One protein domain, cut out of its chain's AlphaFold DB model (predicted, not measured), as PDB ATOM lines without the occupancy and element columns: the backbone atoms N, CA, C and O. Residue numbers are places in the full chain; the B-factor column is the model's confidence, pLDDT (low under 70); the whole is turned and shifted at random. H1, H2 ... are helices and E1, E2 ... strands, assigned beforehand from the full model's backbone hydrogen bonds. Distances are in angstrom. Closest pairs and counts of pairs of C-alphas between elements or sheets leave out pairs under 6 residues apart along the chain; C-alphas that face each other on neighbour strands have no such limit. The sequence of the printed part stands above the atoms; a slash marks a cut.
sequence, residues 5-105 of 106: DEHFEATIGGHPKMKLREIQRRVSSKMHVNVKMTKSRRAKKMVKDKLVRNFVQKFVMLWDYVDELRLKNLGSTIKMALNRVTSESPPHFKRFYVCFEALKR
ATOM      1  N   ASP A   5     143.126  65.148  96.276       66.44
ATOM      2  CA  ASP A   5     141.777  65.480  95.816       66.44
ATOM      3  C   ASP A   5     140.768  64.344  96.051       66.44
ATOM      4  O   ASP A   5     139.612  64.625  96.365       66.44
ATOM      5  N   GLU A   6     141.193  63.076  96.046       77.12
ATOM      6  CA  GLU A   6     140.301  61.919  96.254       77.12
ATOM      7  C   GLU A   6     139.581  61.942  97.607       77.12
ATOM      8  O   GLU A   6     138.377  61.693  97.696       77.12
ATOM      9  N   HIS A   7     140.284  62.292  98.687       82.56
ATOM     10  CA  HIS A   7     139.668  62.369 100.012       82.56
ATOM     11  C   HIS A   7     138.635  63.496 100.108       82.56
ATOM     12  O   HIS A   7     137.626  63.349 100.807       82.56
ATOM     13  N   PHE A   8     138.861  64.605  99.400       84.56
ATOM     14  CA  PHE A   8     137.887  65.686  99.300       84.56
ATOM     15  C   PHE A   8     136.694  65.285  98.440       84.56
ATOM     16  O   PHE A   8     135.565  65.518  98.863       84.56
ATOM     17  N   GLU A   9     136.919  64.651  97.289       86.12
ATOM     18  CA  GLU A   9     135.848  64.153  96.421       86.12
ATOM     19  C   GLU A   9     134.951  63.159  97.153       86.12
ATOM     20  O   GLU A   9     133.739  63.356  97.177       86.12
ATOM     21  N   ALA A  10     135.519  62.174  97.852       85.31
ATOM     22  CA  ALA A  10     134.741  61.220  98.638       85.31
ATOM     23  C   ALA A  10     133.939  61.904  99.763       85.31
ATOM     24  O   ALA A  10     132.768  61.600  99.981       85.31
ATOM     25  N   THR A  11     134.550  62.866 100.467       86.00
ATOM     26  CA  THR A  11     133.902  63.560 101.595       86.00
ATOM     27  C   THR A  11     132.792  64.511 101.136       86.00
ATOM     28  O   THR A  11     131.751  64.610 101.786       86.00
ATOM     29  N   ILE A  12     133.008  65.238 100.038       86.81
ATOM     30  CA  ILE A  12     132.078  66.253  99.524       86.81
ATOM     31  C   ILE A  12     131.008  65.619  98.632       86.81
ATOM     32  O   ILE A  12     129.858  66.049  98.680       86.81
ATOM     33  N   GLY A  13     131.361  64.600  97.847       80.88
ATOM     34  CA  GLY A  13     130.464  63.925  96.910       80.88
ATOM     35  C   GLY A  13     129.259  63.285  97.596       80.88
ATOM     36  O   GLY A  13     128.140  63.448  97.120       80.88
ATOM     37  N   GLY A  14     129.458  62.652  98.759       79.12
ATOM     38  CA  GLY A  14     128.358  62.074  99.544       79.12
ATOM     39  C   GLY A  14     127.447  63.113 100.212       79.12
ATOM     40  O   GLY A  14     126.273  62.846 100.455       79.12
ATOM     41  N   HIS A  15     127.956  64.321 100.489       83.19
ATOM     42  CA  HIS A  15     127.218  65.377 101.189       83.19
ATOM     43  C   HIS A  15     127.569  66.778 100.648       83.19
ATOM     44  O   HIS A  15     128.264  67.560 101.310       83.19
ATOM     45  N   PRO A  16     127.047  67.174  99.475       77.62
ATOM     46  CA  PRO A  16     127.439  68.422  98.809       77.62
ATOM     47  C   PRO A  16     127.094  69.696  99.605       77.62
ATOM     48  O   PRO A  16     127.722  70.744  99.426       77.62
ATOM     49  N   LYS A  17     126.127  69.619 100.531       83.94
ATOM     50  CA  LYS A  17     125.734  70.724 101.424       83.94
ATOM     51  C   LYS A  17     126.583  70.820 102.706       83.94
ATOM     52  O   LYS A  17     126.357  71.727 103.504       83.94
ATOM     53  N   MET A  18     127.579  69.947 102.901       90.25
ATOM     54  CA  MET A  18     128.414  69.910 104.112       90.25
ATOM     55  C   MET A  18     129.115  71.252 104.381       90.25
ATOM     56  O   MET A  18     129.639  71.906 103.468       90.25
ATOM     57  N   LYS A  19     129.154  71.680 105.651       93.44
ATOM     58  CA  LYS A  19     129.821  72.928 106.056       93.44
ATOM     59  C   LYS A  19     131.339  72.824 105.869       93.44
ATOM     60  O   LYS A  19     131.943  71.771 106.038       93.44
ATOM     61  N   LEU A  20     131.983  73.947 105.551       92.69
ATOM     62  CA  LEU A  20     133.412  73.966 105.212       92.69
ATOM     63  C   LEU A  20     134.324  73.505 106.369       92.69
ATOM     64  O   LEU A  20     135.266  72.750 106.138       92.69
ATOM     65  N   ARG A  21     134.016  73.917 107.607       93.75
ATOM     66  CA  ARG A  21     134.735  73.467 108.814       93.75
ATOM     67  C   ARG A  21     134.633  71.956 109.010       93.75
ATOM     68  O   ARG A  21     135.595  71.312 109.408       93.75
ATOM     69  N   GLU A  22     133.477  71.391 108.689       93.75
ATOM     70  CA  GLU A  22     133.251  69.958 108.805       93.75
ATOM     71  C   GLU A  22     134.052  69.174 107.759       93.75
ATOM     72  O   GLU A  22     134.687  68.183 108.111       93.75
ATOM     73  N   ILE A  23     134.114  69.668 106.517       91.94
ATOM     74  CA  ILE A  23     134.965  69.098 105.461       91.94
ATOM     75  C   ILE A  23     136.430  69.091 105.911       91.94
ATOM     76  O   ILE A  23     137.094  68.062 105.832       91.94
ATOM     77  N   GLN A  24     136.939  70.219 106.417       94.19
ATOM     78  CA  GLN A  24     138.313  70.301 106.916       94.19
ATOM     79  C   GLN A  24     138.561  69.301 108.050       94.19
ATOM     80  O   GLN A  24     139.555  68.583 108.001       94.19
ATOM     81  N   ARG A  25     137.662  69.229 109.039       94.00
ATOM     82  CA  ARG A  25     137.778  68.299 110.170       94.00
ATOM     83  C   ARG A  25     137.830  66.846 109.697       94.00
ATOM     84  O   ARG A  25     138.737  66.119 110.086       94.00
ATOM     85  N   ARG A  26     136.895  66.437 108.832       92.25
ATOM     86  CA  ARG A  26     136.818  65.061 108.310       92.25
ATOM     87  C   ARG A  26     138.068  64.691 107.513       92.25
ATOM     88  O   ARG A  26     138.641  63.633 107.744       92.25
ATOM     89  N   VAL A  27     138.529  65.576 106.628       90.94
ATOM     90  CA  VAL A  27     139.729  65.313 105.819       90.94
ATOM     91  C   VAL A  27     140.995  65.326 106.678       90.94
ATOM     92  O   VAL A  27     141.846  64.462 106.495       90.94
ATOM     93  N   SER A  28     141.103  66.234 107.653       91.50
ATOM     94  CA  SER A  28     142.257  66.271 108.568       91.50
ATOM     95  C   SER A  28     142.342  65.006 109.419       91.50
ATOM     96  O   SER A  28     143.418  64.441 109.568       91.50
ATOM     97  N   SER A  29     141.195  64.530 109.920       91.25
ATOM     98  CA  SER A  29     141.104  63.278 110.673       91.25
ATOM     99  C   SER A  29     141.471  62.069 109.815       91.25
ATOM    100  O   SER A  29     142.198  61.206 110.283       91.25
ATOM    101  N   LYS A  30     140.991  62.011 108.566       89.38
ATOM    102  CA  LYS A  30     141.252  60.888 107.655       89.38
ATOM    103  C   LYS A  30     142.705  60.831 107.183       89.38
ATOM    104  O   LYS A  30     143.227  59.753 106.946       89.38
ATOM    105  N   MET A  31     143.342  61.989 107.018       87.31
ATOM    106  CA  MET A  31     144.730  62.087 106.560       87.31
ATOM    107  C   MET A  31     145.752  62.131 107.697       87.31
ATOM    108  O   MET A  31     146.942  62.173 107.409       87.31
ATOM    109  N   HIS A  32     145.311  62.193 108.958       89.69
ATOM    110  CA  HIS A  32     146.171  62.426 110.125       89.69
ATOM    111  C   HIS A  32     147.087  63.661 109.982       89.69
ATOM    112  O   HIS A  32     148.195  63.701 110.506       89.69
ATOM    113  N   VAL A  33     146.626  64.693 109.263       89.00
ATOM    114  CA  VAL A  33     147.384  65.924 108.979       89.00
ATOM    115  C   VAL A  33     146.474  67.135 109.137       89.00
ATOM    116  O   VAL A  33     145.320  67.119 108.715       89.00
ATOM    117  N   ASN A  34     147.002  68.233 109.684       90.44
ATOM    118  CA  ASN A  34     146.257  69.485 109.779       90.44
ATOM    119  C   ASN A  34     146.073  70.132 108.393       90.44
ATOM    120  O   ASN A  34     147.022  70.612 107.764       90.44
ATOM    121  N   VAL A  35     144.834  70.170 107.907       89.62
ATOM    122  CA  VAL A  35     144.501  70.756 106.608       89.62
ATOM    123  C   VAL A  35     144.153  72.231 106.763       89.62
ATOM    124  O   VAL A  35     143.247  72.599 107.507       89.62
ATOM    125  N   LYS A  36     144.810  73.100 105.985       91.75
ATOM    126  CA  LYS A  36     144.467  74.530 105.948       91.75
ATOM    127  C   LYS A  36     143.066  74.756 105.380       91.75
ATOM    128  O   LYS A  36     142.698  74.212 104.340       91.75
ATOM    129  N   MET A  37     142.344  75.698 105.978       92.88
ATOM    130  CA  MET A  37     140.996  76.070 105.549       92.88
ATOM    131  C   MET A  37     140.910  76.542 104.090       92.88
ATOM    132  O   MET A  37     139.954  76.241 103.374       92.88
ATOM    133  N   THR A  38     141.941  77.236 103.609       90.94
ATOM    134  CA  THR A  38     142.040  77.673 102.210       90.94
ATOM    135  C   THR A  38     142.092  76.497 101.234       90.94
ATOM    136  O   THR A  38     141.484  76.570 100.166       90.94
ATOM    137  N   LYS A  39     142.753  75.391 101.605       89.62
ATOM    138  CA  LYS A  39     142.782  74.156 100.809       89.62
ATOM    139  C   LYS A  39     141.403  73.511 100.769       89.62
ATOM    140  O   LYS A  39     140.917  73.231  99.678       89.62
ATOM    141  N   SER A  40     140.732  73.389 101.916       91.12
ATOM    142  CA  SER A  40     139.363  72.861 101.975       91.12
ATOM    143  C   SER A  40     138.387  73.688 101.136       91.12
ATOM    144  O   SER A  40     137.527  73.129 100.464       91.12
ATOM    145  N   ARG A  41     138.535  75.021 101.125       91.38
ATOM    146  CA  ARG A  41     137.691  75.913 100.313       91.38
ATOM    147  C   ARG A  41     137.904  75.684  98.819       91.38
ATOM    148  O   ARG A  41     136.925  75.569  98.087       91.38
ATOM    149  N   ARG A  42     139.166  75.614  98.378       91.38
ATOM    150  CA  ARG A  42     139.516  75.359  96.971       91.38
ATOM    151  C   ARG A  42     139.017  73.989  96.517       91.38
ATOM    152  O   ARG A  42     138.327  73.922  95.508       91.38
ATOM    153  N   ALA A  43     139.266  72.950  97.309       89.56
ATOM    154  CA  ALA A  43     138.789  71.603  97.018       89.56
ATOM    155  C   ALA A  43     137.256  71.561  96.928       89.56
ATOM    156  O   ALA A  43     136.715  71.099  95.932       89.56
ATOM    157  N   LYS A  44     136.538  72.154  97.895       89.31
ATOM    158  CA  LYS A  44     135.069  72.242  97.843       89.31
ATOM    159  C   LYS A  44     134.559  72.895  96.558       89.31
ATOM    160  O   LYS A  44     133.584  72.415  95.986       89.31
ATOM    161  N   LYS A  45     135.206  73.976  96.112       90.19
ATOM    162  CA  LYS A  45     134.863  74.638  94.849       90.19
ATOM    163  C   LYS A  45     135.094  73.703  93.656       90.19
ATOM    164  O   LYS A  45     134.168  73.495  92.889       90.19
ATOM    165  N   MET A  46     136.268  73.079  93.563       89.00
ATOM    166  CA  MET A  46     136.607  72.159  92.470       89.00
ATOM    167  C   MET A  46     135.636  70.979  92.369       89.00
ATOM    168  O   MET A  46     135.127  70.704  91.286       89.00
ATOM    169  N   VAL A  47     135.315  70.327  93.493       87.38
ATOM    170  CA  VAL A  47     134.358  69.210  93.504       87.38
ATOM    171  C   VAL A  47     132.968  69.673  93.068       87.38
ATOM    172  O   VAL A  47     132.306  68.992  92.288       87.38
ATOM    173  N   LYS A  48     132.525  70.850  93.527       85.56
ATOM    174  CA  LYS A  48     131.239  71.421  93.114       85.56
ATOM    175  C   LYS A  48     131.215  71.728  91.613       85.56
ATOM    176  O   LYS A  48     130.247  71.373  90.947       85.56
ATOM    177  N   ASP A  49     132.268  72.341  91.085       86.38
ATOM    178  CA  ASP A  49     132.372  72.692  89.666       86.38
ATOM    179  C   ASP A  49     132.402  71.426  88.789       86.38
ATOM    180  O   ASP A  49     131.712  71.360  87.770       86.38
ATOM    181  N   LYS A  50     133.126  70.382  89.219       86.06
ATOM    182  CA  LYS A  50     133.137  69.060  88.570       86.06
ATOM    183  C   LYS A  50     131.748  68.423  88.568       86.06
ATOM    184  O   LYS A  50     131.302  67.934  87.536       86.06
ATOM    185  N   LEU A  51     131.035  68.472  89.695       81.69
ATOM    186  CA  LEU A  51     129.678  67.937  89.798       81.69
ATOM    187  C   LEU A  51     128.725  68.630  88.811       81.69
ATOM    188  O   LEU A  51     127.987  67.952  88.103       81.69
ATOM    189  N   VAL A  52     128.778  69.962  88.719       81.44
ATOM    190  CA  VAL A  52     127.968  70.736  87.761       81.44
ATOM    191  C   VAL A  52     128.306  70.361  86.315       81.44
ATOM    192  O   VAL A  52     127.393  70.102  85.533       81.44
ATOM    193  N   ARG A  53     129.595  70.266  85.962       80.19
ATOM    194  CA  ARG A  53     130.028  69.842  84.616       80.19
ATOM    195  C   ARG A  53     129.532  68.439  84.266       80.19
ATOM    196  O   ARG A  53     128.999  68.243  83.178       80.19
ATOM    197  N   ASN A  54     129.645  67.496  85.199       80.88
ATOM    198  CA  ASN A  54     129.170  66.127  85.006       80.88
ATOM    199  C   ASN A  54     127.654  66.079  84.789       80.88
ATOM    200  O   ASN A  54     127.183  65.302  83.964       80.88
ATOM    201  N   PHE A  55     126.883  66.908  85.504       75.88
ATOM    202  CA  PHE A  55     125.446  67.018  85.259       75.88
ATOM    203  C   PHE A  55     125.158  67.511  83.842       75.88
ATOM    204  O   PHE A  55     124.379  66.871  83.143       75.88
ATOM    205  N   VAL A  56     125.816  68.584  83.393       75.94
ATOM    206  CA  VAL A  56     125.629  69.120  82.033       75.94
ATOM    207  C   VAL A  56     125.922  68.057  80.970       75.94
ATOM    208  O   VAL A  56     125.097  67.849  80.086       75.94
ATOM    209  N   GLN A  57     127.038  67.333  81.085       79.00
ATOM    210  CA  GLN A  57     127.394  66.277  80.130       79.00
ATOM    211  C   GLN A  57     126.373  65.135  80.104       79.00
ATOM    212  O   GLN A  57     125.945  64.719  79.031       79.00
ATOM    213  N   LYS A  58     125.927  64.661  81.274       77.88
ATOM    214  CA  LYS A  58     124.892  63.618  81.359       77.88
ATOM    215  C   LYS A  58     123.558  64.066  80.758       77.88
ATOM    216  O   LYS A  58     122.838  63.243  80.206       77.88
ATOM    217  N   PHE A  59     123.228  65.355  80.848       77.12
ATOM    218  CA  PHE A  59     122.020  65.900  80.229       77.12
ATOM    219  C   PHE A  59     122.099  65.961  78.707       77.12
ATOM    220  O   PHE A  59     121.089  65.694  78.062       77.12
ATOM    221  N   VAL A  60     123.263  66.288  78.141       79.50
ATOM    222  CA  VAL A  60     123.471  66.239  76.684       79.50
ATOM    223  C   VAL A  60     123.254  64.815  76.175       79.50
ATOM    224  O   VAL A  60     122.409  64.610  75.315       79.50
ATOM    225  N   MET A  61     123.875  63.821  76.817       83.75
ATOM    226  CA  MET A  61     123.686  62.409  76.445       83.75
ATOM    227  C   MET A  61     122.218  61.964  76.511       83.75
ATOM    228  O   MET A  61     121.773  61.155  75.702       83.75
ATOM    229  N   LEU A  62     121.447  62.478  77.476       86.50
ATOM    230  CA  LEU A  62     120.026  62.155  77.587       86.50
ATOM    231  C   LEU A  62     119.205  62.765  76.441       86.50
ATOM    232  O   LEU A  62     118.248  62.142  75.998       86.50
ATOM    233  N   TRP A  63     119.563  63.962  75.966       85.69
ATOM    234  CA  TRP A  63     118.937  64.563  74.785       85.69
ATOM    235  C   TRP A  63     119.208  63.749  73.528       85.69
ATOM    236  O   TRP A  63     118.253  63.398  72.838       85.69
ATOM    237  N   ASP A  64     120.470  63.386  73.302       89.25
ATOM    238  CA  ASP A  64     120.868  62.571  72.152       89.25
ATOM    239  C   ASP A  64     120.097  61.242  72.150       89.25
ATOM    240  O   ASP A  64     119.489  60.860  71.153       89.25
ATOM    241  N   TYR A  65     119.998  60.595  73.315       90.19
ATOM    242  CA  TYR A  65     119.232  59.361  73.482       90.19
ATOM    243  C   TYR A  65     117.728  59.527  73.205       90.19
ATOM    244  O   TYR A  65     117.093  58.668  72.593       90.19
ATOM    245  N   VAL A  66     117.128  60.627  73.662       92.00
ATOM    246  CA  VAL A  66     115.709  60.927  73.421       92.00
ATOM    247  C   VAL A  66     115.441  61.110  71.929       92.00
ATOM    248  O   VAL A  66     114.412  60.642  71.435       92.00
ATOM    249  N   ASP A  67     116.348  61.776  71.220       91.81
ATOM    250  CA  ASP A  67     116.228  61.995  69.784       91.81
ATOM    251  C   ASP A  67     116.442  60.700  68.996       91.81
ATOM    252  O   ASP A  67     115.628  60.379  68.128       91.81
ATOM    253  N   GLU A  68     117.419  59.872  69.371       94.50
ATOM    254  CA  GLU A  68     117.582  58.532  68.801       94.50
ATOM    255  C   GLU A  68     116.334  57.663  68.993       94.50
ATOM    256  O   GLU A  68     115.860  57.027  68.046       94.50
ATOM    257  N   LEU A  69     115.748  57.664  70.195       93.75
ATOM    258  CA  LEU A  69     114.522  56.918  70.464       93.75
ATOM    259  C   LEU A  69     113.369  57.373  69.564       93.75
ATOM    260  O   LEU A  69     112.616  56.524  69.082       93.75
ATOM    261  N   ARG A  70     113.224  58.683  69.328       94.00
ATOM    262  CA  ARG A  70     112.182  59.241  68.447       94.00
ATOM    263  C   ARG A  70     112.381  58.817  66.999       94.00
ATOM    264  O   ARG A  70     111.407  58.476  66.338       94.00
ATOM    265  N   LEU A  71     113.628  58.811  66.531       94.75
ATOM    266  CA  LEU A  71     113.976  58.415  65.167       94.75
ATOM    267  C   LEU A  71     113.742  56.920  64.927       94.75
ATOM    268  O   LEU A  71     113.253  56.535  63.868       94.75
ATOM    269  N   LYS A  72     114.085  56.071  65.901       94.25
ATOM    270  CA  LYS A  72     113.991  54.610  65.763       94.25
ATOM    271  C   LYS A  72     112.597  54.052  66.034       94.25
ATOM    272  O   LYS A  72     112.285  52.973  65.546       94.25
ATOM    273  N   ASN A  73     111.767  54.764  66.790       92.69
ATOM    274  CA  ASN A  73     110.445  54.296  67.203       92.69
ATOM    275  C   ASN A  73     109.364  55.245  66.688       92.69
ATOM    276  O   ASN A  73     108.668  55.906  67.466       92.69
ATOM    277  N   LEU A  74     109.220  55.303  65.364       91.25
ATOM    278  CA  LEU A  74     108.113  56.014  64.725       91.25
ATOM    279  C   LEU A  74     106.771  55.524  65.301       91.25
ATOM    280  O   LEU A  74     106.661  54.395  65.767       91.25
ATOM    281  N   GLY A  75     105.782  56.415  65.397       90.75
ATOM    282  CA  GLY A  75     104.483  56.124  66.025       90.75
ATOM    283  C   GLY A  75     104.485  56.073  67.565       90.75
ATOM    284  O   GLY A  75     103.432  56.228  68.200       90.75
ATOM    285  N   SER A  76     105.648  55.942  68.209       94.75
ATOM    286  CA  SER A  76     105.774  56.000  69.671       94.75
ATOM    287  C   SER A  76     105.728  57.443  70.184       94.75
ATOM    288  O   SER A  76     106.096  58.394  69.500       94.75
ATOM    289  N   THR A  77     105.258  57.640  71.414       95.06
ATOM    290  CA  THR A  77     105.245  58.957  72.066       95.06
ATOM    291  C   THR A  77     106.383  59.051  73.065       95.06
ATOM    292  O   THR A  77     106.323  58.439  74.127       95.06
ATOM    293  N   ILE A  78     107.389  59.865  72.747       95.31
ATOM    294  CA  ILE A  78     108.563  60.094  73.596       95.31
ATOM    295  C   ILE A  78     108.652  61.585  73.938       95.31
ATOM    296  O   ILE A  78     108.861  62.440  73.069       95.31
ATOM    297  N   LYS A  79     108.480  61.918  75.220       92.25
ATOM    298  CA  LYS A  79     108.474  63.292  75.738       92.25
ATOM    299  C   LYS A  79     109.472  63.425  76.883       92.25
ATOM    300  O   LYS A  79     109.334  62.761  77.904       92.25
ATOM    301  N   MET A  80     110.420  64.347  76.753       92.00
ATOM    302  CA  MET A  80     111.280  64.775  77.853       92.00
ATOM    303  C   MET A  80     110.955  66.221  78.217       92.00
ATOM    304  O   MET A  80     110.788  67.063  77.338       92.00
ATOM    305  N   ALA A  81     110.860  66.507  79.511       88.62
ATOM    306  CA  ALA A  81     110.728  67.860  80.022       88.62
ATOM    307  C   ALA A  81     111.847  68.159  81.017       88.62
ATOM    308  O   ALA A  81     112.188  67.337  81.875       88.62
ATOM    309  N   LEU A  82     112.363  69.378  80.917       85.12
ATOM    310  CA  LEU A  82     113.371  69.938  81.801       85.12
ATOM    311  C   LEU A  82     112.797  71.187  82.467       85.12
ATOM    312  O   LEU A  82     111.994  71.904  81.873       85.12
ATOM    313  N   ASN A  83     113.203  71.438  83.704       85.19
ATOM    314  CA  ASN A  83     112.936  72.686  84.402       85.19
ATOM    315  C   ASN A  83     114.184  73.570  84.342       85.19
ATOM    316  O   ASN A  83     115.305  73.083  84.481       85.19
ATOM    317  N   ARG A  84     113.982  74.876  84.211       83.81
ATOM    318  CA  ARG A  84     115.012  75.900  84.397       83.81
ATOM    319  C   ARG A  84     114.490  76.897  85.420       83.81
ATOM    320  O   ARG A  84     113.317  77.252  85.370       83.81
ATOM    321  N   VAL A  85     115.339  77.310  86.356       83.25
ATOM    322  CA  VAL A  85     114.986  78.372  87.314       83.25
ATOM    323  C   VAL A  85     115.058  79.730  86.611       83.25
ATOM    324  O   VAL A  85     114.199  80.579  86.802       83.25
ATOM    325  N   THR A  86     116.059  79.898  85.745       84.50
ATOM    326  CA  THR A  86     116.256  81.041  84.843       84.50
ATOM    327  C   THR A  86     116.769  80.554  83.481       84.50
ATOM    328  O   THR A  86     117.272  79.431  83.392       84.50
ATOM    329  N   SER A  87     116.689  81.378  82.426       79.44
ATOM    330  CA  SER A  87     117.240  81.054  81.087       79.44
ATOM    331  C   SER A  87     118.678  80.519  81.164       79.44
ATOM    332  O   SER A  87     118.978  79.448  80.629       79.44
ATOM    333  N   GLU A  88     119.508  81.203  81.953       79.25
ATOM    334  CA  GLU A  88     120.940  80.928  82.119       79.25
ATOM    335  C   GLU A  88     121.250  79.807  83.122       79.25
ATOM    336  O   GLU A  88     122.394  79.369  83.250       79.25
ATOM    337  N   SER A  89     120.252  79.338  83.878       75.31
ATOM    338  CA  SER A  89     120.464  78.251  84.831       75.31
ATOM    339  C   SER A  89     120.637  76.911  84.104       75.31
ATOM    340  O   SER A  89     119.914  76.640  83.136       75.31
ATOM    341  N   PRO A  90     121.543  76.033  84.580       74.06
ATOM    342  CA  PRO A  90     121.615  74.667  84.087       74.06
ATOM    343  C   PRO A  90     120.241  73.993  84.199       74.06
ATOM    344  O   PRO A  90     119.600  74.094  85.250       74.06
ATOM    345  N   PRO A  91     119.768  73.311  83.146       77.06
ATOM    346  CA  PRO A  91     118.487  72.635  83.208       77.06
ATOM    347  C   PRO A  91     118.532  71.485  84.220       77.06
ATOM    348  O   PRO A  91     119.525  70.770  84.347       77.06
ATOM    349  N   HIS A  92     117.419  71.286  84.917       78.44
ATOM    350  CA  HIS A  92     117.187  70.159  85.806       78.44
ATOM    351  C   HIS A  92     116.171  69.208  85.183       78.44
ATOM    352  O   HIS A  92     115.181  69.637  84.587       78.44
ATOM    353  N   PHE A  93     116.390  67.906  85.351       82.31
ATOM    354  CA  PHE A  93     115.436  66.894  84.921       82.31
ATOM    355  C   PHE A  93     114.073  67.123  85.584       82.31
ATOM    356  O   PHE A  93     114.009  67.278  86.803       82.31
ATOM    357  N   LYS A  94     112.991  67.125  84.796       87.38
ATOM    358  CA  LYS A  94     111.622  67.150  85.332       87.38
ATOM    359  C   LYS A  94     110.957  65.790  85.190       87.38
ATOM    360  O   LYS A  94     110.499  65.228  86.177       87.38
ATOM    361  N   ARG A  95     110.848  65.300  83.955       91.19
ATOM    362  CA  ARG A  95     110.189  64.028  83.638       91.19
ATOM    363  C   ARG A  95     110.604  63.524  82.265       91.19
ATOM    364  O   ARG A  95     110.858  64.320  81.358       91.19
ATOM    365  N   PHE A  96     110.572  62.210  82.116       92.00
ATOM    366  CA  PHE A  96     110.706  61.507  80.851       92.00
ATOM    367  C   PHE A  96     109.536  60.536  80.722       92.00
ATOM    368  O   PHE A  96     109.242  59.800  81.658       92.00
ATOM    369  N   TYR A  97     108.831  60.594  79.599       93.06
ATOM    370  CA  TYR A  97     107.659  59.781  79.308       93.06
ATOM    371  C   TYR A  97     107.864  59.066  77.980       93.06
ATOM    372  O   TYR A  97     108.199  59.707  76.981       93.06
ATOM    373  N   VAL A  98     107.607  57.760  77.977       94.19
ATOM    374  CA  VAL A  98     107.697  56.901  76.798       94.19
ATOM    375  C   VAL A  98     106.439  56.047  76.722       94.19
ATOM    376  O   VAL A  98     106.061  55.400  77.692       94.19
ATOM    377  N   CYS A  99     105.798  56.041  75.559       94.00
ATOM    378  CA  CYS A  99     104.702  55.143  75.228       94.00
ATOM    379  C   CYS A  99     104.960  54.577  73.834       94.00
ATOM    380  O   CYS A  99     104.794  55.279  72.831       94.00
ATOM    381  N   PHE A 100     105.425  53.330  73.796       92.81
ATOM    382  CA  PHE A 100     105.736  52.644  72.550       92.81
ATOM    383  C   PHE A 100     104.482  52.392  71.731       92.81
ATOM    384  O   PHE A 100     103.415  52.121  72.277       92.81
ATOM    385  N   GLU A 101     104.623  52.465  70.414       94.06
ATOM    386  CA  GLU A 101     103.522  52.233  69.488       94.06
ATOM    387  C   GLU A 101     102.880  50.856  69.678       94.06
ATOM    388  O   GLU A 101     101.657  50.768  69.699       94.06
ATOM    389  N   ALA A 102     103.686  49.810  69.893       90.75
ATOM    390  CA  ALA A 102     103.186  48.459  70.144       90.75
ATOM    391  C   ALA A 102     102.180  48.426  71.309       90.75
ATOM    392  O   ALA A 102     101.105  47.855  71.185       90.75
ATOM    393  N   LEU A 103     102.465  49.157  72.391       88.81
ATOM    394  CA  LEU A 103     101.588  49.243  73.564       88.81
ATOM    395  C   LEU A 103     100.303  50.044  73.312       88.81
ATOM    396  O   LEU A 103      99.364  49.954  74.096       88.81
ATOM    397  N   LYS A 104     100.253  50.855  72.251       87.62
ATOM    398  CA  LYS A 104      99.029  51.562  71.845       87.62
ATOM    399  C   LYS A 104      98.110  50.683  71.009       87.62
ATOM    400  O   LYS A 104      96.916  50.954  70.950       87.62
ATOM    401  N   ARG A 105      98.687  49.711  70.301       83.69
ATOM    402  CA  ARG A 105      97.985  48.884  69.317       83.69
ATOM    403  C   ARG A 105      97.407  47.593  69.915       83.69
ATOM    404  O   ARG A 105      96.516  47.036  69.283       83.69
TER     405      ARG A 105
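Overview. This is residues 5 to 105 of the 106 residues of an uncharacterized protein of Gossypium gossypioides (UniProt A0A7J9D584). One long helix, H3, makes the length of a rod; H1 and H2 pack on its first part, and the hairpin of E1 and E2 folds back beside residues 55 to 70. The short H4 ends the printed part. The printed part has 101 residues, with H1, H2, H3, E1, E2 and H4 in chain order; the sheet, E1 - E2, is antiparallel. The class is mostly helix, and the whole is extended: radius of gyration of the C-alphas 20.3 A, spans 66 by 28 by 17 A.

Arrangement. Start with H1, residues 5 to 13, which touches H2, residues 20 to 31, at a steep tilt of 48 degrees, opposite ways; the closest C-alphas, of His 7 and Val 27, are 6.5 A apart. Next look at H3, residues 37 to 72: its residues 40 to 47 alone touch H1, closest at the C-alphas of Glu 9 and Val 47, 6.0 A. H2 touches H3 with residues 20 to 24 alone, about perpendicular at 83 degrees, closest at the C-alphas of Gln 24 and Ser 40, 5.7 A. Then find the hairpin of E1, residues 77 to 83, and E2, residues 92 to 99, where N 79 and O 97 are within hydrogen-bond range at 2.8 A. The closest C-alphas of H3 and E1, of Arg 70 and Ile 78, are 6.4 A apart; H3 and E2 are near each other, with 10 pairs of C-alphas within 10 A. H4, residues 101 to 105, is apart from H3. Every O i to N i+4 pair is within hydrogen-bond range in H1, H2, H3 and H4.

Along the chain. Find C-alpha 5 at (141.777, 65.480, 95.816), where H1 begins. H2 is 16.5 A long; H3 runs 52.7 A from C-alpha 37 to C-alpha 72 at (113.991, 54.610, 65.763). E1 measures 20.0 A, E2 22.2 A.

Size, cuts and confidence. The C-alphas farthest apart, of Asn 34 and Arg 105, are 66.3 A apart. The printed part has no cut and no long link; residue 5 is under 70 in pLDDT.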